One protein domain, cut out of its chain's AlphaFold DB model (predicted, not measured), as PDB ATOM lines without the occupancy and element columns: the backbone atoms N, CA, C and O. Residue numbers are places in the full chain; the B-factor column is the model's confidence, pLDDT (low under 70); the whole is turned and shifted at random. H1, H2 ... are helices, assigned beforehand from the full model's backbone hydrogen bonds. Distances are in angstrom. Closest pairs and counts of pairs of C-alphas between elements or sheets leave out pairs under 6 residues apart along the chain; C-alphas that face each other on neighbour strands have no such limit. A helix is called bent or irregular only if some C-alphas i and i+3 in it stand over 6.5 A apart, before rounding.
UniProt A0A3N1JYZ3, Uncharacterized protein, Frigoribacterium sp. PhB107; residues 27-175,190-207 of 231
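Overview. This is residues 27 to 175 and 190 to 207 of the 231 residues of an uncharacterized protein of Frigoribacterium sp. PhB107 (UniProt A0A3N1JYZ3). Six helices, H1, H2, H4, H5, H6 and H7, make an up-and-down bundle that runs roughly along one long axis, with H7 coming back beside H1, and the short helix H3, ahead of H4 in the chain, packs on H2 and H5 and helps to close the ring between them. The tip of the H4 and H5 hairpin, residues 111 to 116, sticks out at one end, and so do residues 48 to 53 between H1 and H2. The printed part has 167 residues with seven named helices, H1 to H7 in order, and no named strand; its class is all helix. It is compact, with a radius of gyration of the C-alphas of 16.4 A, and elongated, spanning 51 by 30 by 30 A.

Along the chain. H1, residues 27 to 46, begins with C-alpha 27 at (169.036, 137.636, 157.683) and is 28.5 A long. H2 is residues 54 to 71, 25.5 A. H3, residues 84 to 92, is short. H4 is residues 95 to 110, 22.2 A. H5, residues 115 to 145, is the longest at 45.6 A, from C-alpha 115 at (130.266, 142.610, 184.864). H6, residues 151 to 172, is 32.6 A and only just irregular: C-alphas 168 and 171 are 6.9 A apart. H7, residues 190 to 207, is 25.6 A and ends with C-alpha 207 at (168.857, 143.809, 151.747).

Arrangement. H1, H2, H4, H5, H6 and H7 form the up-and-down bundle, in which each helix runs against the one before it. H1 and H2 are a hairpin and touch at a shallow tilt of 18 degrees, closest at the C-alphas of Ala 32 and Gly 65, 4.1 A. With residues 63 to 70 alone, H2 touches H3, closest at the C-alphas of Val 70 and Ser 87, 5.2 A. With residues 55 to 63 alone, it touches H4, closest at the C-alphas of Pro 59 and Val 98, 5.4 A. H3 and H4 meet only through their link. H3 touches H5 at a steep tilt of 40 degrees, closest at the C-alphas of Gly 89 and Ala 136, 4.0 A. H4 and H5 touch, closest at the C-alphas of Pro 96 and Arg 129, 5.7 A. H5 and H6 touch at a shallow tilt of 28 degrees, closest at the C-alphas of Val 133 and Val 165, 6.3 A. H6 and H7 touch, closest at the C-alphas of Ala 156 and Leu 198, 4.9 A. H7 touches H1 at 25 degrees, a shallow tilt, opposite ways, closest at the C-alphas of Gly 33 and Gly 199, 4.0 A. H2 and H6 are apart, for instance. Every O i to N i+4 pair is within hydrogen-bond range in H1, H3, H4 and H7; the counts are 13 of 14 in H2, 25 of 27 in H5 and 16 of 18 in H6.

Size, cuts and confidence. The two C-alphas farthest apart, those of Ser 113 and Arg 207, are 51.9 A apart. Residues 176 to 189 are cut out, and C-alphas 175 and 190 are 20.1 A apart across the cut. The link from H2 to H3 is long. The pLDDT is under 70 at residues 50 to 54, 108 to 119 and 175.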
ATOM      1  N   ARG A  27     170.136 138.611 157.751       83.44
ATOM      2  CA  ARG A  27     169.036 137.636 157.683       83.44
ATOM      3  C   ARG A  27     168.035 137.871 158.801       83.44
ATOM      4  O   ARG A  27     166.842 137.884 158.516       83.44
ATOM      5  N   THR A  28     168.505 138.114 160.023       85.25
ATOM      6  CA  THR A  28     167.630 138.402 161.167       85.25
ATOM      7  C   THR A  28     166.775 139.632 160.900       85.25
ATOM      8  O   THR A  28     165.557 139.580 161.026       85.25
ATOM      9  N   THR A  29     167.397 140.734 160.475       85.69
ATOM     10  CA  THR A  29     166.681 141.996 160.237       85.69
ATOM     11  C   THR A  29     165.703 141.897 159.072       85.69
ATOM     12  O   THR A  29     164.596 142.416 159.169       85.69
ATOM     13  N   LEU A  30     166.052 141.161 158.011       86.75
ATOM     14  CA  LEU A  30     165.143 140.916 156.894       86.75
ATOM     15  C   LEU A  30     163.924 140.096 157.323       86.75
ATOM     16  O   LEU A  30     162.802 140.507 157.049       86.75
ATOM     17  N   VAL A  31     164.128 138.951 157.983       88.00
ATOM     18  CA  VAL A  31     163.024 138.062 158.384       88.00
ATOM     19  C   VAL A  31     162.126 138.754 159.403       88.00
ATOM     20  O   VAL A  31     160.910 138.742 159.247       88.00
ATOM     21  N   ALA A  32     162.709 139.439 160.387       87.75
ATOM     22  CA  ALA A  32     161.938 140.224 161.337       87.75
ATOM     23  C   ALA A  32     161.143 141.344 160.660       87.75
ATOM     24  O   ALA A  32     159.974 141.538 160.973       87.75
ATOM     25  N   GLY A  33     161.756 142.050 159.705       88.25
ATOM     26  CA  GLY A  33     161.081 143.086 158.933       88.25
ATOM     27  C   GLY A  33     159.898 142.553 158.128       88.25
ATOM     28  O   GLY A  33     158.854 143.196 158.092       88.25
ATOM     29  N   VAL A  34     160.026 141.360 157.536       91.94
ATOM     30  CA  VAL A  34     158.918 140.689 156.837       91.94
ATOM     31  C   VAL A  34     157.796 140.323 157.808       91.94
ATOM     32  O   VAL A  34     156.642 140.595 157.503       91.94
ATOM     33  N   LEU A  35     158.115 139.753 158.973       92.44
ATOM     34  CA  LEU A  35     157.107 139.369 159.970       92.44
ATOM     35  C   LEU A  35     156.347 140.588 160.512       92.44
ATOM     36  O   LEU A  35     155.119 140.587 160.522       92.44
ATOM     37  N   VAL A  36     157.062 141.656 160.881       89.56
ATOM     38  CA  VAL A  36     156.460 142.918 161.347       89.56
ATOM     39  C   VAL A  36     155.670 143.603 160.226       89.56
ATOM     40  O   VAL A  36     154.578 144.113 160.463       89.56
ATOM     41  N   GLY A  37     156.179 143.586 158.991       89.38
ATOM     42  CA  GLY A  37     155.479 144.134 157.830       89.38
ATOM     43  C   GLY A  37     154.183 143.382 157.517       89.38
ATOM     44  O   GLY A  37     153.153 144.013 157.307       89.38
ATOM     45  N   LEU A  38     154.207 142.047 157.544       91.06
ATOM     46  CA  LEU A  38     153.009 141.222 157.376       91.06
ATOM     47  C   LEU A  38     152.005 141.459 158.504       91.06
ATOM     48  O   LEU A  38     150.824 141.618 158.221       91.06
ATOM     49  N   ALA A  39     152.461 141.559 159.754       89.69
ATOM     50  CA  ALA A  39     151.596 141.905 160.879       89.69
ATOM     51  C   ALA A  39     150.873 143.245 160.662       89.69
ATOM     52  O   ALA A  39     149.667 143.334 160.881       89.69
ATOM     53  N   ALA A  40     151.582 144.261 160.163       89.00
ATOM     54  CA  ALA A  40     150.993 145.557 159.840       89.00
ATOM     55  C   ALA A  40     149.962 145.471 158.703       89.00
ATOM     56  O   ALA A  40     148.906 146.092 158.788       89.00
ATOM     57  N   VAL A  41     150.234 144.676 157.660       89.38
ATOM     58  CA  VAL A  41     149.269 144.423 156.576       89.38
ATOM     59  C   VAL A  41     148.013 143.744 157.117       89.38
ATOM     60  O   VAL A  41     146.913 144.171 156.788       89.38
ATOM     61  N   LEU A  42     148.154 142.736 157.980       87.62
ATOM     62  CA  LEU A  42     147.002 142.074 158.599       87.62
ATOM     63  C   LEU A  42     146.195 143.041 159.467       87.62
ATOM     64  O   LEU A  42     144.974 143.014 159.399       87.62
ATOM     65  N   ALA A  43     146.856 143.943 160.199       84.94
ATOM     66  CA  ALA A  43     146.177 144.993 160.955       84.94
ATOM     67  C   ALA A  43     145.389 145.955 160.044       84.94
ATOM     68  O   ALA A  43     144.289 146.364 160.400       84.94
ATOM     69  N   PHE A  44     145.885 146.279 158.842       85.19
ATOM     70  CA  PHE A  44     145.095 147.034 157.858       85.19
ATOM     71  C   PHE A  44     143.880 146.263 157.350       85.19
ATOM     72  O   PHE A  44     142.825 146.861 157.157       85.19
ATOM     73  N   VAL A  45     144.022 144.958 157.115       85.50
ATOM     74  CA  VAL A  45     142.897 144.121 156.679       85.50
ATOM     75  C   VAL A  45     141.843 144.033 157.783       85.50
ATOM     76  O   VAL A  45     140.659 144.168 157.491       85.50
ATOM     77  N   ASP A  46     142.259 143.883 159.043       82.94
ATOM     78  CA  ASP A  46     141.361 143.802 160.203       82.94
ATOM     79  C   ASP A  46     140.553 145.095 160.422       82.94
ATOM     80  O   ASP A  46     139.412 145.042 160.862       82.94
ATOM     81  N   LEU A  47     141.084 146.256 160.017       79.19
ATOM     82  CA  LEU A  47     140.351 147.531 160.056       79.19
ATOM     83  C   LEU A  47     139.171 147.608 159.072       79.19
ATOM     84  O   LEU A  47     138.309 148.472 159.230       79.19
ATOM     85  N   VAL A  48     139.147 146.761 158.039       76.75
ATOM     86  CA  VAL A  48     138.128 146.785 156.971       76.75
ATOM     87  C   VAL A  48     137.300 145.492 156.944       76.75
ATOM     88  O   VAL A  48     136.210 145.464 156.375       76.75
ATOM     89  N   ALA A  49     137.791 144.417 157.563       70.62
ATOM     90  CA  ALA A  49     137.147 143.112 157.608       70.62
ATOM     91  C   ALA A  49     136.310 142.905 158.884       70.62
ATOM     92  O   ALA A  49     136.548 143.504 159.928       70.62
ATOM     93  N   VAL A  50     135.323 142.006 158.811       58.75
ATOM     94  CA  VAL A  50     134.576 141.516 159.986       58.75
ATOM     95  C   VAL A  50     135.540 140.715 160.888       58.75
ATOM     96  O   VAL A  50     136.375 139.988 160.336       58.75
ATOM     97  N   PRO A  51     135.451 140.806 162.238       58.50
ATOM     98  CA  PRO A  51     136.424 140.194 163.144       58.50
ATOM     99  C   PRO A  51     136.633 138.712 162.833       58.50
ATOM    100  O   PRO A  51     135.704 137.909 162.898       58.50
ATOM    101  N   SER A  52     137.862 138.354 162.478       61.47
ATOM    102  CA  SER A  52     138.232 137.009 162.032       61.47
ATOM    103  C   SER A  52     139.553 136.576 162.673       61.47
ATOM    104  O   SER A  52     140.163 137.331 163.435       61.47
ATOM    105  N   LEU A  53     140.023 135.362 162.357       61.00
ATOM    106  CA  LEU A  53     141.323 134.810 162.787       61.00
ATOM    107  C   LEU A  53     142.514 135.777 162.565       61.00
ATOM    108  O   LEU A  53     143.545 135.657 163.230       61.00
ATOM    109  N   LEU A  54     142.359 136.751 161.661       67.12
ATOM    110  CA  LEU A  54     143.315 137.823 161.369       67.12
ATOM    111  C   LEU A  54     143.668 138.670 162.602       67.12
ATOM    112  O   LEU A  54     144.840 139.008 162.787       67.12
ATOM    113  N   SER A  55     142.686 138.921 163.470       70.56
ATOM    114  CA  SER A  55     142.839 139.734 164.682       70.56
ATOM    115  C   SER A  55     143.826 139.128 165.695       70.56
ATOM    116  O   SER A  55     144.464 139.849 166.456       70.56
ATOM    117  N   THR A  56     144.044 137.806 165.652       78.69
ATOM    118  CA  THR A  56     145.034 137.106 166.494       78.69
ATOM    119  C   THR A  56     146.361 136.874 165.773       78.69
ATOM    120  O   THR A  56     147.429 136.950 166.382       78.69
ATOM    121  N   ALA A  57     146.326 136.621 164.461       84.12
ATOM    122  CA  ALA A  57     147.527 136.342 163.677       84.12
ATOM    123  C   ALA A  57     148.476 137.554 163.578       84.12
ATOM    124  O   ALA A  57     149.695 137.381 163.641       84.12
ATOM    125  N   GLY A  58     147.933 138.771 163.454       86.12
ATOM    126  CA  GLY A  58     148.718 140.008 163.354       86.12
ATOM    127  C   GLY A  58     149.638 140.249 164.562       86.12
ATOM    128  O   GLY A  58     150.860 140.273 164.389       86.12
ATOM    129  N   PRO A  59     149.096 140.365 165.790       87.31
ATOM    130  CA  PRO A  59     149.895 140.572 167.001       87.31
ATOM    131  C   PRO A  59     150.955 139.483 167.228       87.31
ATOM    132  O   PRO A  59     152.097 139.784 167.583       87.31
ATOM    133  N   LEU A  60     150.621 138.217 166.953       88.50
ATOM    134  CA  LEU A  60     151.561 137.100 167.079       88.50
ATOM    135  C   LEU A  60     152.723 137.195 166.082       88.50
ATOM    136  O   LEU A  60     153.866 136.926 166.450       88.50
ATOM    137  N   LEU A  61     152.461 137.609 164.838       89.69
ATOM    138  CA  LEU A  61     153.510 137.831 163.838       89.69
ATOM    139  C   LEU A  61     154.432 138.992 164.221       89.69
ATOM    140  O   LEU A  61     155.651 138.874 164.079       89.69
ATOM    141  N   ALA A  62     153.875 140.087 164.748       87.38
ATOM    142  CA  ALA A  62     154.667 141.216 165.230       87.38
ATOM    143  C   ALA A  62     155.579 140.796 166.394       87.38
ATOM    144  O   ALA A  62     156.783 141.067 166.368       87.38
ATOM    145  N   LEU A  63     155.033 140.046 167.359       89.81
ATOM    146  CA  LEU A  63     155.792 139.491 168.476       89.81
ATOM    147  C   LEU A  63     156.880 138.521 167.995       89.81
ATOM    148  O   LEU A  63     158.024 138.622 168.435       89.81
ATOM    149  N   ALA A  64     156.568 137.623 167.060       90.94
ATOM    150  CA  ALA A  64     157.546 136.701 166.485       90.94
ATOM    151  C   ALA A  64     158.694 137.453 165.789       90.94
ATOM    152  O   ALA A  64     159.861 137.103 165.965       90.94
ATOM    153  N   GLY A  65     158.383 138.526 165.052       87.44
ATOM    154  CA  GLY A  65     159.382 139.407 164.448       87.44
ATOM    155  C   GLY A  65     160.272 140.098 165.485       87.44
ATOM    156  O   GLY A  65     161.494 140.126 165.327       87.44
ATOM    157  N   ALA A  66     159.685 140.595 166.576       86.81
ATOM    158  CA  ALA A  66     160.411 141.210 167.686       86.81
ATOM    159  C   ALA A  66     161.330 140.211 168.410       86.81
ATOM    160  O   ALA A  66     162.510 140.494 168.623       86.81
ATOM    161  N   VAL A  67     160.825 139.015 168.725       89.19
ATOM    162  CA  VAL A  67     161.614 137.924 169.320       89.19
ATOM    163  C   VAL A  67     162.764 137.532 168.397       89.19
ATOM    164  O   VAL A  67     163.889 137.357 168.860       89.19
ATOM    165  N   LEU A  68     162.529 137.468 167.086       88.62
ATOM    166  CA  LEU A  68     163.575 137.150 166.123       88.62
ATOM    167  C   LEU A  68     164.671 138.228 166.081       88.62
ATOM    168  O   LEU A  68     165.846 137.873 166.057       88.62
ATOM    169  N   LEU A  69     164.332 139.525 166.167       83.62
ATOM    170  CA  LEU A  69     165.333 140.602 166.322       83.62
ATOM    171  C   LEU A  69     166.164 140.453 167.595       83.62
ATOM    172  O   LEU A  69     167.353 140.778 167.596       83.62
ATOM    173  N   VAL A  70     165.547 139.985 168.679       86.12
ATOM    174  CA  VAL A  70     166.210 139.784 169.968       86.12
ATOM    175  C   VAL A  70     167.150 138.589 169.950       86.12
ATOM    176  O   VAL A  70     168.308 138.725 170.347       86.12
ATOM    177  N   VAL A  71     166.662 137.438 169.497       85.88
ATOM    178  CA  VAL A  71     167.387 136.164 169.552       85.88
ATOM    179  C   VAL A  71     168.438 136.081 168.444       85.88
ATOM    180  O   VAL A  71     169.551 135.610 168.683       85.88
ATOM    181  N   GLY A  72     168.130 136.602 167.255       83.00
ATOM    182  CA  GLY A  72     168.932 136.378 166.057       83.00
ATOM    183  C   GLY A  72     168.587 135.062 165.357       83.00
ATOM    184  O   GLY A  72     167.945 134.173 165.914       83.00
ATOM    185  N   VAL A  73     169.022 134.929 164.107       81.75
ATOM    186  CA  VAL A  73     168.941 133.683 163.326       81.75
ATOM    187  C   VAL A  73     170.312 133.000 163.330       81.75
ATOM    188  O   VAL A  73     171.326 133.677 163.452       81.75
ATOM    189  N   ARG A  74     170.365 131.663 163.199       79.25
ATOM    190  CA  ARG A  74     171.607 130.855 163.209       79.25
ATOM    191  C   ARG A  74     172.790 131.564 162.530       79.25
ATOM    192  O   ARG A  74     172.754 131.821 161.328       79.25
ATOM    193  N   GLY A  75     173.842 131.816 163.311       70.94
ATOM    194  CA  GLY A  75     175.080 132.452 162.851       70.94
ATOM    195  C   GLY A  75     175.072 133.984 162.860       70.94
ATOM    196  O   GLY A  75     176.106 134.581 162.584       70.94
ATOM    197  N   GLU A  76     173.959 134.630 163.210       81.38
ATOM    198  CA  GLU A  76     173.862 136.079 163.386       81.38
ATOM    199  C   GLU A  76     173.456 136.439 164.824       81.38
ATOM    200  O   GLU A  76     172.619 135.787 165.448       81.38
ATOM    201  N   THR A  77     174.055 137.496 165.370       78.19
ATOM    202  CA  THR A  77     173.756 137.985 166.721       78.19
ATOM    203  C   THR A  77     172.525 138.888 166.720       78.19
ATOM    204  O   THR A  77     172.509 139.900 166.019       78.19
ATOM    205  N   GLY A  78     171.517 138.561 167.534       80.56
ATOM    206  CA  GLY A  78     170.387 139.454 167.809       80.56
ATOM    207  C   GLY A  78     170.684 140.510 168.882       80.56
ATOM    208  O   GLY A  78     171.732 140.491 169.538       80.56
ATOM    209  N   LEU A  79     169.727 141.421 169.094       80.12
ATOM    210  CA  LEU A  79     169.814 142.524 170.066       80.12
ATOM    211  C   LEU A  79     170.078 142.053 171.503       80.12
ATOM    212  O   LEU A  79     170.740 142.765 172.261       80.12
ATOM    213  N   GLY A  80     169.606 140.858 171.874       76.06
ATOM    214  CA  GLY A  80     169.720 140.329 173.236       76.06
ATOM    215  C   GLY A  80     171.161 140.101 173.689       76.06
ATOM    216  O   GLY A  80     171.457 140.236 174.872       76.06
ATOM    217  N   ARG A  81     172.088 139.846 172.757       78.00
ATOM    218  CA  ARG A  81     173.519 139.722 173.086       78.00
ATOM    219  C   ARG A  81     174.202 141.063 173.340       78.00
ATOM    220  O   ARG A  81     175.271 141.092 173.935       78.00
ATOM    221  N   VAL A  82     173.604 142.163 172.883       77.31
ATOM    222  CA  VAL A  82     174.186 143.507 172.982       77.31
ATOM    223  C   VAL A  82     173.589 144.287 174.150       77.31
ATOM    224  O   VAL A  82     174.281 145.049 174.830       77.31
ATOM    225  N   SER A  83     172.285 144.135 174.385       80.00
ATOM    226  CA  SER A  83     171.600 144.783 175.497       80.00
ATOM    227  C   SER A  83     170.323 144.040 175.876       80.00
ATOM    228  O   SER A  83     169.340 144.080 175.139       80.00
ATOM    229  N   ALA A  84     170.322 143.467 177.084       81.00
ATOM    230  CA  ALA A  84     169.141 142.854 177.693       81.00
ATOM    231  C   ALA A  84     167.958 143.837 177.766       81.00
ATOM    232  O   ALA A  84     166.827 143.488 177.444       81.00
ATOM    233  N   LEU A  85     168.226 145.102 178.108       79.31
ATOM    234  CA  LEU A  85     167.186 146.126 178.222       79.31
ATOM    235  C   LEU A  85     166.567 146.461 176.859       79.31
ATOM    236  O   LEU A  85     165.345 146.525 176.745       79.31
ATOM    237  N   ALA A  86     167.390 146.600 175.811       76.75
ATOM    238  CA  ALA A  86     166.888 146.805 174.453       76.75
ATOM    239  C   ALA A  86     166.051 145.610 173.977       76.75
ATOM    240  O   ALA A  86     165.000 145.809 173.374       76.75
ATOM    241  N   SER A  87     166.478 144.378 174.276       82.50
ATOM    242  CA  SER A  87     165.702 143.197 173.908       82.50
ATOM    243  C   SER A  87     164.368 143.107 174.631       82.50
ATOM    244  O   SER A  87     163.341 142.891 173.991       82.50
ATOM    245  N   THR A  88     164.368 143.303 175.948       82.00
ATOM    246  CA  THR A  88     163.156 143.177 176.751       82.00
ATOM    247  C   THR A  88     162.135 144.228 176.344       82.00
ATOM    248  O   THR A  88     160.982 143.881 176.127       82.00
ATOM    249  N   GLY A  89     162.537 145.488 176.144       79.31
ATOM    250  CA  GLY A  89     161.576 146.516 175.735       79.31
ATOM    251  C   GLY A  89     161.095 146.387 174.286       79.31
ATOM    252  O   GLY A  89     159.953 146.740 174.018       79.31
ATOM    253  N   VAL A  90     161.893 145.835 173.360       82.69
ATOM    254  CA  VAL A  90     161.411 145.536 171.995       82.69
ATOM    255  C   VAL A  90     160.364 144.422 172.006       82.69
ATOM    256  O   VAL A  90     159.377 144.521 171.288       82.69
ATOM    257  N   VAL A  91     160.539 143.384 172.828       85.62
ATOM    258  CA  VAL A  91     159.533 142.316 172.976       85.62
ATOM    259  C   VAL A  91     158.287 142.849 173.678       85.62
ATOM    260  O   VAL A  91     157.177 142.674 173.180       85.62
ATOM    261  N   LEU A  92     158.466 143.554 174.798       85.12
ATOM    262  CA  LEU A  92     157.363 144.112 175.581       85.12
ATOM    263  C   LEU A  92     156.561 145.176 174.836       85.12
ATOM    264  O   LEU A  92     155.430 145.430 175.221       85.12
ATOM    265  N   LEU A  93     157.083 145.755 173.756       83.25
ATOM    266  CA  LEU A  93     156.301 146.637 172.898       83.25
ATOM    267  C   LEU A  93     155.088 145.925 172.272       83.25
ATOM    268  O   LEU A  93     154.052 146.554 172.109       83.25
ATOM    269  N   PHE A  94     155.207 144.631 171.949       84.44
ATOM    270  CA  PHE A  94     154.174 143.869 171.229       84.44
ATOM    271  C   PHE A  94     153.402 142.881 172.116       84.44
ATOM    272  O   PHE A  94     152.336 142.404 171.732       84.44
ATOM    273  N   VAL A  95     153.915 142.562 173.309       87.81
ATOM    274  CA  VAL A  95     153.243 141.660 174.263       87.81
ATOM    275  C   VAL A  95     151.842 142.151 174.661       87.81
ATOM    276  O   VAL A  95     150.931 141.323 174.658       87.81
ATOM    277  N   PRO A  96     151.612 143.443 174.974       85.06
ATOM    278  CA  PRO A  96     150.296 143.901 175.402       85.06
ATOM    279  C   PRO A  96     149.198 143.675 174.366       85.06
ATOM    280  O   PRO A  96     148.080 143.374 174.760       85.06
ATOM    281  N   ASP A  97     149.508 143.764 173.071       83.44
ATOM    282  CA  ASP A  97     148.530 143.523 172.003       83.44
ATOM    283  C   ASP A  97     148.136 142.044 171.927       83.44
ATOM    284  O   ASP A  97     146.965 141.714 171.756       83.44
ATOM    285  N   VAL A  98     149.095 141.134 172.129       84.62
ATOM    286  CA  VAL A  98     148.825 139.689 172.201       84.62
ATOM    287  C   VAL A  98     147.974 139.349 173.426       84.62
ATOM    288  O   VAL A  98     147.035 138.559 173.323       84.62
ATOM    289  N   VAL A  99     148.287 139.946 174.581       83.38
ATOM    290  CA  VAL A  99     147.538 139.719 175.825       83.38
ATOM    291  C   VAL A  99     146.120 140.281 175.716       83.38
ATOM    292  O   VAL A  99     145.177 139.581 176.071       83.38
ATOM    293  N   ASP A 100     145.956 141.496 175.191       81.25
ATOM    294  CA  ASP A 100     144.647 142.131 174.995       81.25
ATOM    295  C   ASP A 100     143.760 141.293 174.071       81.25
ATOM    296  O   ASP A 100     142.594 141.046 174.375       81.25
ATOM    297  N   GLN A 101     144.337 140.757 172.993       80.38
ATOM    298  CA  GLN A 101     143.615 139.906 172.058       80.38
ATOM    299  C   GLN A 101     143.198 138.568 172.682       80.38
ATOM    300  O   GLN A 101     142.034 138.177 172.576       80.38
ATOM    301  N   ALA A 102     144.119 137.882 173.369       80.31
ATOM    302  CA  ALA A 102     143.833 136.620 174.053       80.31
ATOM    303  C   ALA A 102     142.763 136.793 175.144       80.31
ATOM    304  O   ALA A 102     141.878 135.949 175.318       80.31
ATOM    305  N   LEU A 103     142.808 137.917 175.856       75.06
ATOM    306  CA  LEU A 103     141.847 138.214 176.904       75.06
ATOM    307  C   LEU A 103     140.490 138.627 176.342       75.06
ATOM    308  O   LEU A 103     139.465 138.220 176.874       75.06
ATOM    309  N   SER A 104     140.469 139.353 175.225       74.94
ATOM    310  CA  SER A 104     139.243 139.698 174.499       74.94
ATOM    311  C   SER A 104     138.545 138.473 173.902       74.94
ATOM    312  O   SER A 104     137.320 138.473 173.765       74.94
ATOM    313  N   SER A 105     139.287 137.421 173.532       73.25
ATOM    314  CA  SER A 105     138.687 136.123 173.188       73.25
ATOM    315  C   SER A 105     138.113 135.417 174.415       73.25
ATOM    316  O   SER A 105     136.947 135.041 174.393       73.25
ATOM    317  N   LEU A 106     138.869 135.339 175.517       73.00
ATOM    318  CA  LEU A 106     138.402 134.720 176.765       73.00
ATOM    319  C   LEU A 106     137.155 135.415 177.324       73.00
ATOM    320  O   LEU A 106     136.206 134.755 177.731       73.00
ATOM    321  N   LEU A 107     137.132 136.749 177.321       71.56
ATOM    322  CA  LEU A 107     135.991 137.540 177.774       71.56
ATOM    323  C   LEU A 107     134.765 137.351 176.885       71.56
ATOM    324  O   LEU A 107     133.660 137.362 177.411       71.56
ATOM    325  N   ARG A 108     134.927 137.162 175.570       69.75
ATOM    326  CA  ARG A 108     133.801 136.821 174.686       69.75
ATOM    327  C   ARG A 108     133.191 135.470 175.046       69.75
ATOM    328  O   ARG A 108     131.970 135.364 175.068       69.75
ATOM    329  N   ASP A 109     134.023 134.496 175.399       66.50
ATOM    330  CA  ASP A 109     133.565 133.171 175.827       66.50
ATOM    331  C   ASP A 109     132.927 133.202 177.233       66.50
ATOM    332  O   ASP A 109     131.975 132.472 177.510       66.50
ATOM    333  N   LEU A 110     133.403 134.093 178.111       64.62
ATOM    334  CA  LEU A 110     132.934 134.274 179.495       64.62
ATOM    335  C   LEU A 110     131.773 135.277 179.650       64.62
ATOM    336  O   LEU A 110     131.138 135.306 180.703       64.62
ATOM    337  N   ALA A 111     131.459 136.086 178.629       55.31
ATOM    338  CA  ALA A 111     130.484 137.192 178.668       55.31
ATOM    339  C   ALA A 111     129.039 136.787 179.015       55.31
ATOM    340  O   ALA A 111     128.178 137.648 179.192       55.31
ATOM    341  N   THR A 112     128.757 135.495 179.171       55.91
ATOM    342  CA  THR A 112     127.501 135.010 179.754       55.91
ATOM    343  C   THR A 112     127.413 135.248 181.269       55.91
ATOM    344  O   THR A 112     126.324 135.154 181.832       55.91
ATOM    345  N   SER A 113     128.515 135.592 181.951       55.50
ATOM    346  CA  SER A 113     128.541 135.728 183.412       55.50
ATOM    347  C   SER A 113     129.611 136.713 183.926       55.50
ATOM    348  O   SER A 113     130.797 136.417 183.939       55.50
ATOM    349  N   ALA A 114     129.143 137.852 184.457       55.38
ATOM    350  CA  ALA A 114     129.825 138.805 185.356       55.38
ATOM    351  C   ALA A 114     130.429 140.097 184.754       55.38
ATOM    352  O   ALA A 114     131.428 140.111 184.042       55.38
ATOM    353  N   SER A 115     129.863 141.232 185.187       60.91
ATOM    354  CA  SER A 115     130.266 142.610 184.864       60.91
ATOM    355  C   SER A 115     131.366 143.180 185.775       60.91
ATOM    356  O   SER A 115     132.084 144.093 185.375       60.91
ATOM    357  N   VAL A 116     131.540 142.640 186.988       60.69
ATOM    358  CA  VAL A 116     132.533 143.141 187.964       60.69
ATOM    359  C   VAL A 116     133.949 142.645 187.646       60.69
ATOM    360  O   VAL A 116     134.907 143.405 187.775       60.69
ATOM    361  N   GLY A 117     134.087 141.405 187.162       64.50
ATOM    362  CA  GLY A 117     135.379 140.846 186.745       64.50
ATOM    363  C   GLY A 117     135.964 141.536 185.509       64.50
ATOM    364  O   GLY A 117     137.173 141.700 185.410       64.50
ATOM    365  N   ALA A 118     135.118 142.012 184.591       66.62
ATOM    366  CA  ALA A 118     135.567 142.708 183.386       66.62
ATOM    367  C   ALA A 118     136.250 144.056 183.698       66.62
ATOM    368  O   ALA A 118     137.246 144.411 183.066       66.62
ATOM    369  N   LEU A 119     135.758 144.787 184.705       69.38
ATOM    370  CA  LEU A 119     136.317 146.078 185.121       69.38
ATOM    371  C   LEU A 119     137.699 145.936 185.774       69.38
ATOM    372  O   LEU A 119     138.617 146.681 185.434       69.38
ATOM    373  N   THR A 120     137.870 144.976 186.687       73.56
ATOM    374  CA  THR A 120     139.168 144.711 187.337       73.56
ATOM    375  C   THR A 120     140.204 144.167 186.355       73.56
ATOM    376  O   THR A 120     141.391 144.471 186.460       73.56
ATOM    377  N   LEU A 121     139.761 143.406 185.358       71.88
ATOM    378  CA  LEU A 121     140.624 142.889 184.306       71.88
ATOM    379  C   LEU A 121     141.080 143.996 183.338       71.88
ATOM    380  O   LEU A 121     142.256 144.062 182.979       71.88
ATOM    381  N   GLY A 122     140.177 144.911 182.968       74.38
ATOM    382  CA  GLY A 122     140.493 146.066 182.123       74.38
ATOM    383  C   GLY A 122     141.475 147.047 182.773       74.38
ATOM    384  O   GLY A 122     142.385 147.556 182.111       74.38
ATOM    385  N   THR A 123     141.361 147.281 184.085       76.00
ATOM    386  CA  THR A 123     142.338 148.101 184.821       76.00
ATOM    387  C   THR A 123     143.695 147.408 184.918       76.00
ATOM    388  O   THR A 123     144.712 148.047 184.647       76.00
ATOM    389  N   ALA A 124     143.733 146.103 185.205       77.56
ATOM    390  CA  ALA A 124     144.976 145.330 185.217       77.56
ATOM    391  C   ALA A 124     145.696 145.367 183.856       77.56
ATOM    392  O   ALA A 124     146.897 145.635 183.800       77.56
ATOM    393  N   LEU A 125     144.964 145.193 182.749       77.88
ATOM    394  CA  LEU A 125     145.505 145.327 181.391       77.88
ATOM    395  C   LEU A 125     146.080 146.719 181.120       77.88
ATOM    396  O   LEU A 125     147.152 146.843 180.528       77.88
ATOM    397  N   SER A 126     145.387 147.765 181.569       77.62
ATOM    398  CA  SER A 126     145.835 149.150 181.401       77.62
ATOM    399  C   SER A 126     147.152 149.404 182.143       77.62
ATOM    400  O   SER A 126     148.055 150.038 181.599       77.62
ATOM    401  N   VAL A 127     147.306 148.843 183.348       81.94
ATOM    402  CA  VAL A 127     148.562 148.896 184.114       81.94
ATOM    403  C   VAL A 127     149.675 148.128 183.398       81.94
ATOM    404  O   VAL A 127     150.777 148.655 183.245       81.94
ATOM    405  N   VAL A 128     149.397 146.917 182.905       81.19
ATOM    406  CA  VAL A 128     150.374 146.119 182.142       81.19
ATOM    407  C   VAL A 128     150.825 146.861 180.883       81.19
ATOM    408  O   VAL A 128     152.026 146.930 180.621       81.19
ATOM    409  N   ARG A 129     149.896 147.476 180.137       83.00
ATOM    410  CA  ARG A 129     150.197 148.324 178.972       83.00
ATOM    411  C   ARG A 129     151.101 149.491 179.340       83.00
ATOM    412  O   ARG A 129     152.107 149.714 178.671       83.00
ATOM    413  N   LEU A 130     150.791 150.195 180.427       83.62
ATOM    414  CA  LEU A 130     151.583 151.332 180.889       83.62
ATOM    415  C   LEU A 130     153.023 150.919 181.239       83.62
ATOM    416  O   LEU A 130     153.978 151.565 180.809       83.62
ATOM    417  N   VAL A 131     153.189 149.811 181.969       85.12
ATOM    418  CA  VAL A 131     154.507 149.262 182.331       85.12
ATOM    419  C   VAL A 131     155.278 148.818 181.088       85.12
ATOM    420  O   VAL A 131     156.456 149.151 180.934       85.12
ATOM    421  N   ALA A 132     154.618 148.099 180.180       82.81
ATOM    422  CA  ALA A 132     155.217 147.609 178.947       82.81
ATOM    423  C   ALA A 132     155.710 148.756 178.055       82.81
ATOM    424  O   ALA A 132     156.846 148.729 177.581       82.81
ATOM    425  N   VAL A 133     154.902 149.808 177.899       85.38
ATOM    426  CA  VAL A 133     155.286 151.012 177.158       85.38
ATOM    427  C   VAL A 133     156.421 151.760 177.850       85.38
ATOM    428  O   VAL A 133     157.364 152.169 177.175       85.38
ATOM    429  N   GLY A 134     156.404 151.888 179.180       83.06
ATOM    430  CA  GLY A 134     157.515 152.483 179.931       83.06
ATOM    431  C   GLY A 134     158.848 151.765 179.676       83.06
ATOM    432  O   GLY A 134     159.873 152.404 179.414       83.06
ATOM    433  N   LEU A 135     158.829 150.430 179.656       82.25
ATOM    434  CA  LEU A 135     159.999 149.611 179.326       82.25
ATOM    435  C   LEU A 135     160.397 149.718 177.846       82.25
ATOM    436  O   LEU A 135     161.590 149.771 177.538       82.25
ATOM    437  N   ALA A 136     159.431 149.809 176.931       81.00
ATOM    438  CA  ALA A 136     159.695 150.024 175.510       81.00
ATOM    439  C   ALA A 136     160.352 151.391 175.244       81.00
ATOM    440  O   ALA A 136     161.306 151.478 174.468       81.00
ATOM    441  N   VAL A 137     159.919 152.450 175.938       85.94
ATOM    442  CA  VAL A 137     160.555 153.777 175.888       85.94
ATOM    443  C   VAL A 137     162.005 153.692 176.362       85.94
ATOM    444  O   VAL A 137     162.908 154.149 175.658       85.94
ATOM    445  N   ALA A 138     162.258 153.049 177.506       82.44
ATOM    446  CA  ALA A 138     163.615 152.859 178.016       82.44
ATOM    447  C   ALA A 138     164.502 152.081 177.020       82.44
ATOM    448  O   ALA A 138     165.647 152.468 176.765       82.44
ATOM    449  N   ALA A 139     163.962 151.037 176.389       79.88
ATOM    450  CA  ALA A 139     164.661 150.275 175.357       79.88
ATOM    451  C   ALA A 139     164.989 151.110 174.120       79.88
ATOM    452  O   ALA A 139     166.124 151.057 173.643       79.88
ATOM    453  N   VAL A 140     164.056 151.926 173.623       82.25
ATOM    454  CA  VAL A 140     164.317 152.828 172.493       82.25
ATOM    455  C   VAL A 140     165.407 153.834 172.830       82.25
ATOM    456  O   VAL A 140     166.303 154.048 172.014       82.25
ATOM    457  N   VAL A 141     165.399 154.402 174.038       83.38
ATOM    458  CA  VAL A 141     166.471 155.302 174.486       83.38
ATOM    459  C   VAL A 141     167.827 154.595 174.434       83.38
ATOM    460  O   VAL A 141     168.795 155.172 173.933       83.38
ATOM    461  N   VAL A 142     167.911 153.335 174.872       80.69
ATOM    462  CA  VAL A 142     169.148 152.541 174.784       80.69
ATOM    463  C   VAL A 142     169.540 152.257 173.333       80.69
ATOM    464  O   VAL A 142     170.703 152.459 172.978       80.69
ATOM    465  N   VAL A 143     168.597 151.857 172.478       78.81
ATOM    466  CA  VAL A 143     168.828 151.621 171.041       78.81
ATOM    467  C   VAL A 143     169.357 152.878 170.351       78.81
ATOM    468  O   VAL A 143     170.293 152.800 169.548       78.81
ATOM    469  N   VAL A 144     168.801 154.045 170.685       80.81
ATOM    470  CA  VAL A 144     169.208 155.335 170.126       80.81
ATOM    471  C   VAL A 144     170.583 155.747 170.638       80.81
ATOM    472  O   VAL A 144     171.460 156.040 169.819       80.81
ATOM    473  N   ARG A 145     170.801 155.723 171.960       82.38
ATOM    474  CA  ARG A 145     172.074 156.119 172.586       82.38
ATOM    475  C   ARG A 145     173.230 155.226 172.152       82.38
ATOM    476  O   ARG A 145     174.291 155.736 171.813       82.38
ATOM    477  N   ARG A 146     173.021 153.908 172.118       76.88
ATOM    478  CA  ARG A 146     174.053 152.928 171.737       76.88
ATOM    479  C   ARG A 146     174.147 152.689 170.227       76.88
ATOM    480  O   ARG A 146     174.948 151.864 169.808       76.88
ATOM    481  N   ARG A 147     173.347 153.395 169.412       78.19
ATOM    482  CA  ARG A 147     173.305 153.259 167.942       78.19
ATOM    483  C   ARG A 147     173.217 151.791 167.493       78.19
ATOM    484  O   ARG A 147     173.925 151.373 166.585       78.19
ATOM    485  N   LEU A 148     172.354 151.015 168.155       74.38
ATOM    486  CA  LEU A 148     172.245 149.562 167.937       74.38
ATOM    487  C   LEU A 148     171.639 149.204 166.577       74.38
ATOM    488  O   LEU A 148     171.875 148.119 166.059       74.38
ATOM    489  N   LEU A 149     170.858 150.127 166.014       75.81
ATOM    490  CA  LEU A 149     170.219 150.007 164.713       75.81
ATOM    491  C   LEU A 149     170.700 151.115 163.777       75.81
ATOM    492  O   LEU A 149     171.036 152.223 164.212       75.81
ATOM    493  N   GLU A 150     170.648 150.832 162.475       76.75
ATOM    494  CA  GLU A 150     170.856 151.843 161.441       76.75
ATOM    495  C   GLU A 150     169.826 152.995 161.549       76.75
ATOM    496  O   GLU A 150     168.750 152.835 162.137       76.75
ATOM    497  N   PRO A 151     170.125 154.179 160.978       81.75
ATOM    498  CA  PRO A 151     169.336 155.393 161.190       81.75
ATOM    499  C   PRO A 151     167.850 155.250 160.844       81.75
ATOM    500  O   PRO A 151     167.013 155.814 161.549       81.75
ATOM    501  N   TRP A 152     167.533 154.500 159.785       83.06
ATOM    502  CA  TRP A 152     166.170 154.311 159.285       83.06
ATOM    503  C   TRP A 152     165.325 153.394 160.188       83.06
ATOM    504  O   TRP A 152     164.328 153.891 160.715       83.06
ATOM    505  N   PRO A 153     165.724 152.132 160.478       82.06
ATOM    506  CA  PRO A 153     165.017 151.295 161.454       82.06
ATOM    507  C   PRO A 153     164.896 151.953 162.829       82.06
ATOM    508  O   PRO A 153     163.862 151.854 163.479       82.06
ATOM    509  N   ARG A 154     165.932 152.688 163.257       84.31
ATOM    510  CA  ARG A 154     165.919 153.425 164.523       84.31
ATOM    511  C   ARG A 154     164.833 154.503 164.559       84.31
ATOM    512  O   ARG A 154     164.115 154.590 165.547       84.31
ATOM    513  N   ARG A 155     164.717 155.333 163.515       86.19
ATOM    514  CA  ARG A 155     163.679 156.380 163.435       86.19
ATOM    515  C   ARG A 155     162.279 155.776 163.391       86.19
ATOM    516  O   ARG A 155     161.397 156.268 164.085       86.19
ATOM    517  N   ALA A 156     162.099 154.699 162.627       84.56
ATOM    518  CA  ALA A 156     160.825 153.995 162.564       84.56
ATOM    519  C   ALA A 156     160.435 153.412 163.933       84.56
ATOM    520  O   ALA A 156     159.308 153.600 164.374       84.56
ATOM    521  N   LEU A 157     161.381 152.802 164.656       84.75
ATOM    522  CA  LEU A 157     161.144 152.275 166.003       84.75
ATOM    523  C   LEU A 157     160.747 153.381 166.995       84.75
ATOM    524  O   LEU A 157     159.815 153.201 167.771       84.75
ATOM    525  N   VAL A 158     161.420 154.537 166.947       87.69
ATOM    526  CA  VAL A 158     161.056 155.708 167.767       87.69
ATOM    527  C   VAL A 158     159.625 156.151 167.475       87.69
ATOM    528  O   VAL A 158     158.878 156.418 168.409       87.69
ATOM    529  N   ALA A 159     159.230 156.203 166.200       86.62
ATOM    530  CA  ALA A 159     157.876 156.587 165.818       86.62
ATOM    531  C   ALA A 159     156.830 155.584 166.333       86.62
ATOM    532  O   ALA A 159     155.832 156.005 166.912       86.62
ATOM    533  N   VAL A 160     157.081 154.275 166.192       86.38
ATOM    534  CA  VAL A 160     156.188 153.223 166.714       86.38
ATOM    535  C   VAL A 160     156.011 153.362 168.225       86.38
ATOM    536  O   VAL A 160     154.884 153.349 168.710       86.38
ATOM    537  N   VAL A 161     157.096 153.562 168.978       86.81
ATOM    538  CA  VAL A 161     157.003 153.730 170.436       86.81
ATOM    539  C   VAL A 161     156.314 155.036 170.819       86.81
ATOM    540  O   VAL A 161     155.504 155.034 171.738       86.81
ATOM    541  N   ALA A 162     156.561 156.136 170.106       86.38
ATOM    542  CA  ALA A 162     155.852 157.393 170.342       86.38
ATOM    543  C   ALA A 162     154.336 157.244 170.131       86.38
ATOM    544  O   ALA A 162     153.549 157.737 170.938       86.38
ATOM    545  N   ALA A 163     153.925 156.515 169.091       86.19
ATOM    546  CA  ALA A 163     152.523 156.183 168.877       86.19
ATOM    547  C   ALA A 163     151.972 155.286 169.991       86.19
ATOM    548  O   ALA A 163     150.907 155.580 170.527       86.19
ATOM    549  N   ALA A 164     152.705 154.246 170.394       84.88
ATOM    550  CA  ALA A 164     152.294 153.362 171.484       84.88
ATOM    551  C   ALA A 164     152.083 154.133 172.799       84.88
ATOM    552  O   ALA A 164     151.084 153.922 173.483       84.88
ATOM    553  N   VAL A 165     152.970 155.084 173.118       85.81
ATOM    554  CA  VAL A 165     152.813 156.010 174.252       85.81
ATOM    555  C   VAL A 165     151.537 156.830 174.112       85.81
ATOM    556  O   VAL A 165     150.733 156.854 175.040       85.81
ATOM    557  N   PHE A 166     151.323 157.463 172.958       85.19
ATOM    558  CA  PHE A 166     150.134 158.278 172.718       85.19
ATOM    559  C   PHE A 166     148.839 157.480 172.933       85.19
ATOM    560  O   PHE A 166     147.979 157.901 173.703       85.19
ATOM    561  N   PHE A 167     148.723 156.298 172.321       81.50
ATOM    562  CA  PHE A 167     147.530 155.454 172.441       81.50
ATOM    563  C   PHE A 167     147.345 154.845 173.829       81.50
ATOM    564  O   PHE A 167     146.213 154.646 174.254       81.50
ATOM    565  N   THR A 168     148.430 154.590 174.561       83.00
ATOM    566  CA  THR A 168     148.351 154.075 175.935       83.00
ATOM    567  C   THR A 168     147.913 155.147 176.926       83.00
ATOM    568  O   THR A 168     147.244 154.837 177.905       83.00
ATOM    569  N   LEU A 169     148.262 156.412 176.677       81.69
ATOM    570  CA  LEU A 169     147.858 157.539 177.520       81.69
ATOM    571  C   LEU A 169     146.449 158.052 177.198       81.69
ATOM    572  O   LEU A 169     145.813 158.660 178.054       81.69
ATOM    573  N   LEU A 170     145.953 157.785 175.990       78.06
ATOM    574  CA  LEU A 170     144.654 158.249 175.510       78.06
ATOM    575  C   LEU A 170     143.474 157.948 176.464       78.06
ATOM    576  O   LEU A 170     142.684 158.864 176.693       78.06
ATOM    577  N   PRO A 171     143.344 156.750 177.075       75.06
ATOM    578  CA  PRO A 171     142.241 156.447 177.993       75.06
ATOM    579  C   PRO A 171     142.249 157.277 179.284       75.06
ATOM    580  O   PRO A 171     141.238 157.339 179.976       75.06
ATOM    581  N   PHE A 172     143.376 157.911 179.619       75.75
ATOM    582  CA  PHE A 172     143.518 158.764 180.801       75.75
ATOM    583  C   PHE A 172     143.179 160.236 180.512       75.75
ATOM    584  O   PHE A 172     143.191 161.059 181.427       75.75
ATOM    585  N   VAL A 173     142.881 160.587 179.255       73.31
ATOM    586  CA  VAL A 173     142.482 161.943 178.867       73.31
ATOM    587  C   VAL A 173     140.964 162.091 179.037       73.31
ATOM    588  O   VAL A 173     140.218 161.290 178.469       73.31
ATOM    589  N   PRO A 174     140.470 163.102 179.782       71.94
ATOM    590  CA  PRO A 174     139.036 163.324 179.960       71.94
ATOM    591  C   PRO A 174     138.307 163.452 178.612       71.94
ATOM    592  O   PRO A 174     138.610 164.329 177.806       71.94
ATOM    593  N   SER A 175     137.323 162.585 178.373       64.00
ATOM    594  CA  SER A 175     136.629 162.413 177.086       64.00
ATOM    595  C   SER A 175     135.552 163.466 176.786       64.00
ATOM    596  O   SER A 175     134.760 163.299 175.861       64.00
ATOM    597  N   LEU A 190     147.404 155.069 162.342       85.62
ATOM    598  CA  LEU A 190     148.782 155.427 162.641       85.62
ATOM    599  C   LEU A 190     149.605 154.235 163.172       85.62
ATOM    600  O   LEU A 190     150.704 154.031 162.650       85.62
ATOM    601  N   PRO A 191     149.114 153.390 164.107       86.19
ATOM    602  CA  PRO A 191     149.837 152.186 164.527       86.19
ATOM    603  C   PRO A 191     150.185 151.212 163.383       86.19
ATOM    604  O   PRO A 191     151.367 150.855 163.272       86.19
ATOM    605  N   PRO A 192     149.255 150.805 162.488       85.56
ATOM    606  CA  PRO A 192     149.604 149.906 161.391       85.56
ATOM    607  C   PRO A 192     150.506 150.578 160.346       85.56
ATOM    608  O   PRO A 192     151.450 149.942 159.880       85.56
ATOM    609  N   VAL A 193     150.327 151.872 160.036       88.81
ATOM    610  CA  VAL A 193     151.240 152.611 159.134       88.81
ATOM    611  C   VAL A 193     152.672 152.615 159.677       88.81
ATOM    612  O   VAL A 193     153.616 152.298 158.951       88.81
ATOM    613  N   LEU A 194     152.863 152.970 160.948       89.75
ATOM    614  CA  LEU A 194     154.199 153.057 161.540       89.75
ATOM    615  C   LEU A 194     154.863 151.684 161.669       89.75
ATOM    616  O   LEU A 194     156.067 151.559 161.437       89.75
ATOM    617  N   SER A 195     154.078 150.650 161.976       87.25
ATOM    618  CA  SER A 195     154.554 149.266 162.014       87.25
ATOM    619  C   SER A 195     154.975 148.782 160.625       87.25
ATOM    620  O   SER A 195     156.025 148.154 160.479       87.25
ATOM    621  N   LEU A 196     154.229 149.156 159.579       90.12
ATOM    622  CA  LEU A 196     154.594 148.879 158.190       90.12
ATOM    623  C   LEU A 196     155.908 149.577 157.817       90.12
ATOM    624  O   LEU A 196     156.802 148.945 157.256       90.12
ATOM    625  N   LEU A 197     156.063 150.859 158.170       90.69
ATOM    626  CA  LEU A 197     157.303 151.607 157.942       90.69
ATOM    627  C   LEU A 197     158.497 150.970 158.661       90.69
ATOM    628  O   LEU A 197     159.580 150.881 158.081       90.69
ATOM    629  N   LEU A 198     158.306 150.488 159.893       88.69
ATOM    630  CA  LEU A 198     159.325 149.737 160.624       88.69
ATOM    631  C   LEU A 198     159.692 148.437 159.896       88.69
ATOM    632  O   LEU A 198     160.878 148.180 159.681       88.69
ATOM    633  N   GLY A 199     158.699 147.656 159.463       87.25
ATOM    634  CA  GLY A 199     158.909 146.434 158.685       87.25
ATOM    635  C   GLY A 199     159.700 146.694 157.399       87.25
ATOM    636  O   GLY A 199     160.729 146.061 157.157       87.25
ATOM    637  N   VAL A 200     159.293 147.695 156.614       90.00
ATOM    638  CA  VAL A 200     159.981 148.106 155.378       90.00
ATOM    639  C   VAL A 200     161.414 148.561 155.661       90.00
ATOM    640  O   VAL A 200     162.340 148.127 154.974       90.00
ATOM    641  N   ALA A 201     161.631 149.386 156.689       86.62
ATOM    642  CA  ALA A 201     162.965 149.855 157.059       86.62
ATOM    643  C   ALA A 201     163.903 148.693 157.433       86.62
ATOM    644  O   ALA A 201     165.066 148.682 157.024       86.62
ATOM    645  N   LEU A 202     163.397 147.693 158.161       86.38
ATOM    646  CA  LEU A 202     164.141 146.484 158.519       86.38
ATOM    647  C   LEU A 202     164.462 145.611 157.294       86.38
ATOM    648  O   LEU A 202     165.594 145.142 157.151       86.38
ATOM    649  N   VAL A 203     163.515 145.445 156.363       87.56
ATOM    650  CA  VAL A 203     163.737 144.704 155.109       87.56
ATOM    651  C   VAL A 203     164.785 145.388 154.230       87.56
ATOM    652  O   VAL A 203     165.684 144.722 153.706       87.56
ATOM    653  N   LEU A 204     164.700 146.713 154.074       85.88
ATOM    654  CA  LEU A 204     165.672 147.499 153.311       85.88
ATOM    655  C   LEU A 204     167.069 147.404 153.929       85.88
ATOM    656  O   LEU A 204     168.043 147.203 153.203       85.88
ATOM    657  N   HIS A 205     167.161 147.457 155.258       84.06
ATOM    658  CA  HIS A 205     168.415 147.271 155.980       84.06
ATOM    659  C   HIS A 205     169.034 145.886 155.717       84.06
ATOM    660  O   HIS A 205     170.191 145.781 155.293       84.06
ATOM    661  N   GLY A 206     168.242 144.817 155.858       80.25
ATOM    662  CA  GLY A 206     168.696 143.450 155.598       80.25
ATOM    663  C   GLY A 206     169.121 143.211 154.141       80.25
ATOM    664  O   GLY A 206     170.092 142.494 153.876       80.25
ATOM    665  N   ARG A 207     168.456 143.852 153.167       81.31
ATOM    666  CA  ARG A 207     168.857 143.809 151.747       81.31
ATOM    667  C   ARG A 207     170.117 144.629 151.461       81.31
ATOM    668  O   ARG A 207     170.975 144.153 150.716       81.31
TER     669      ARG A 207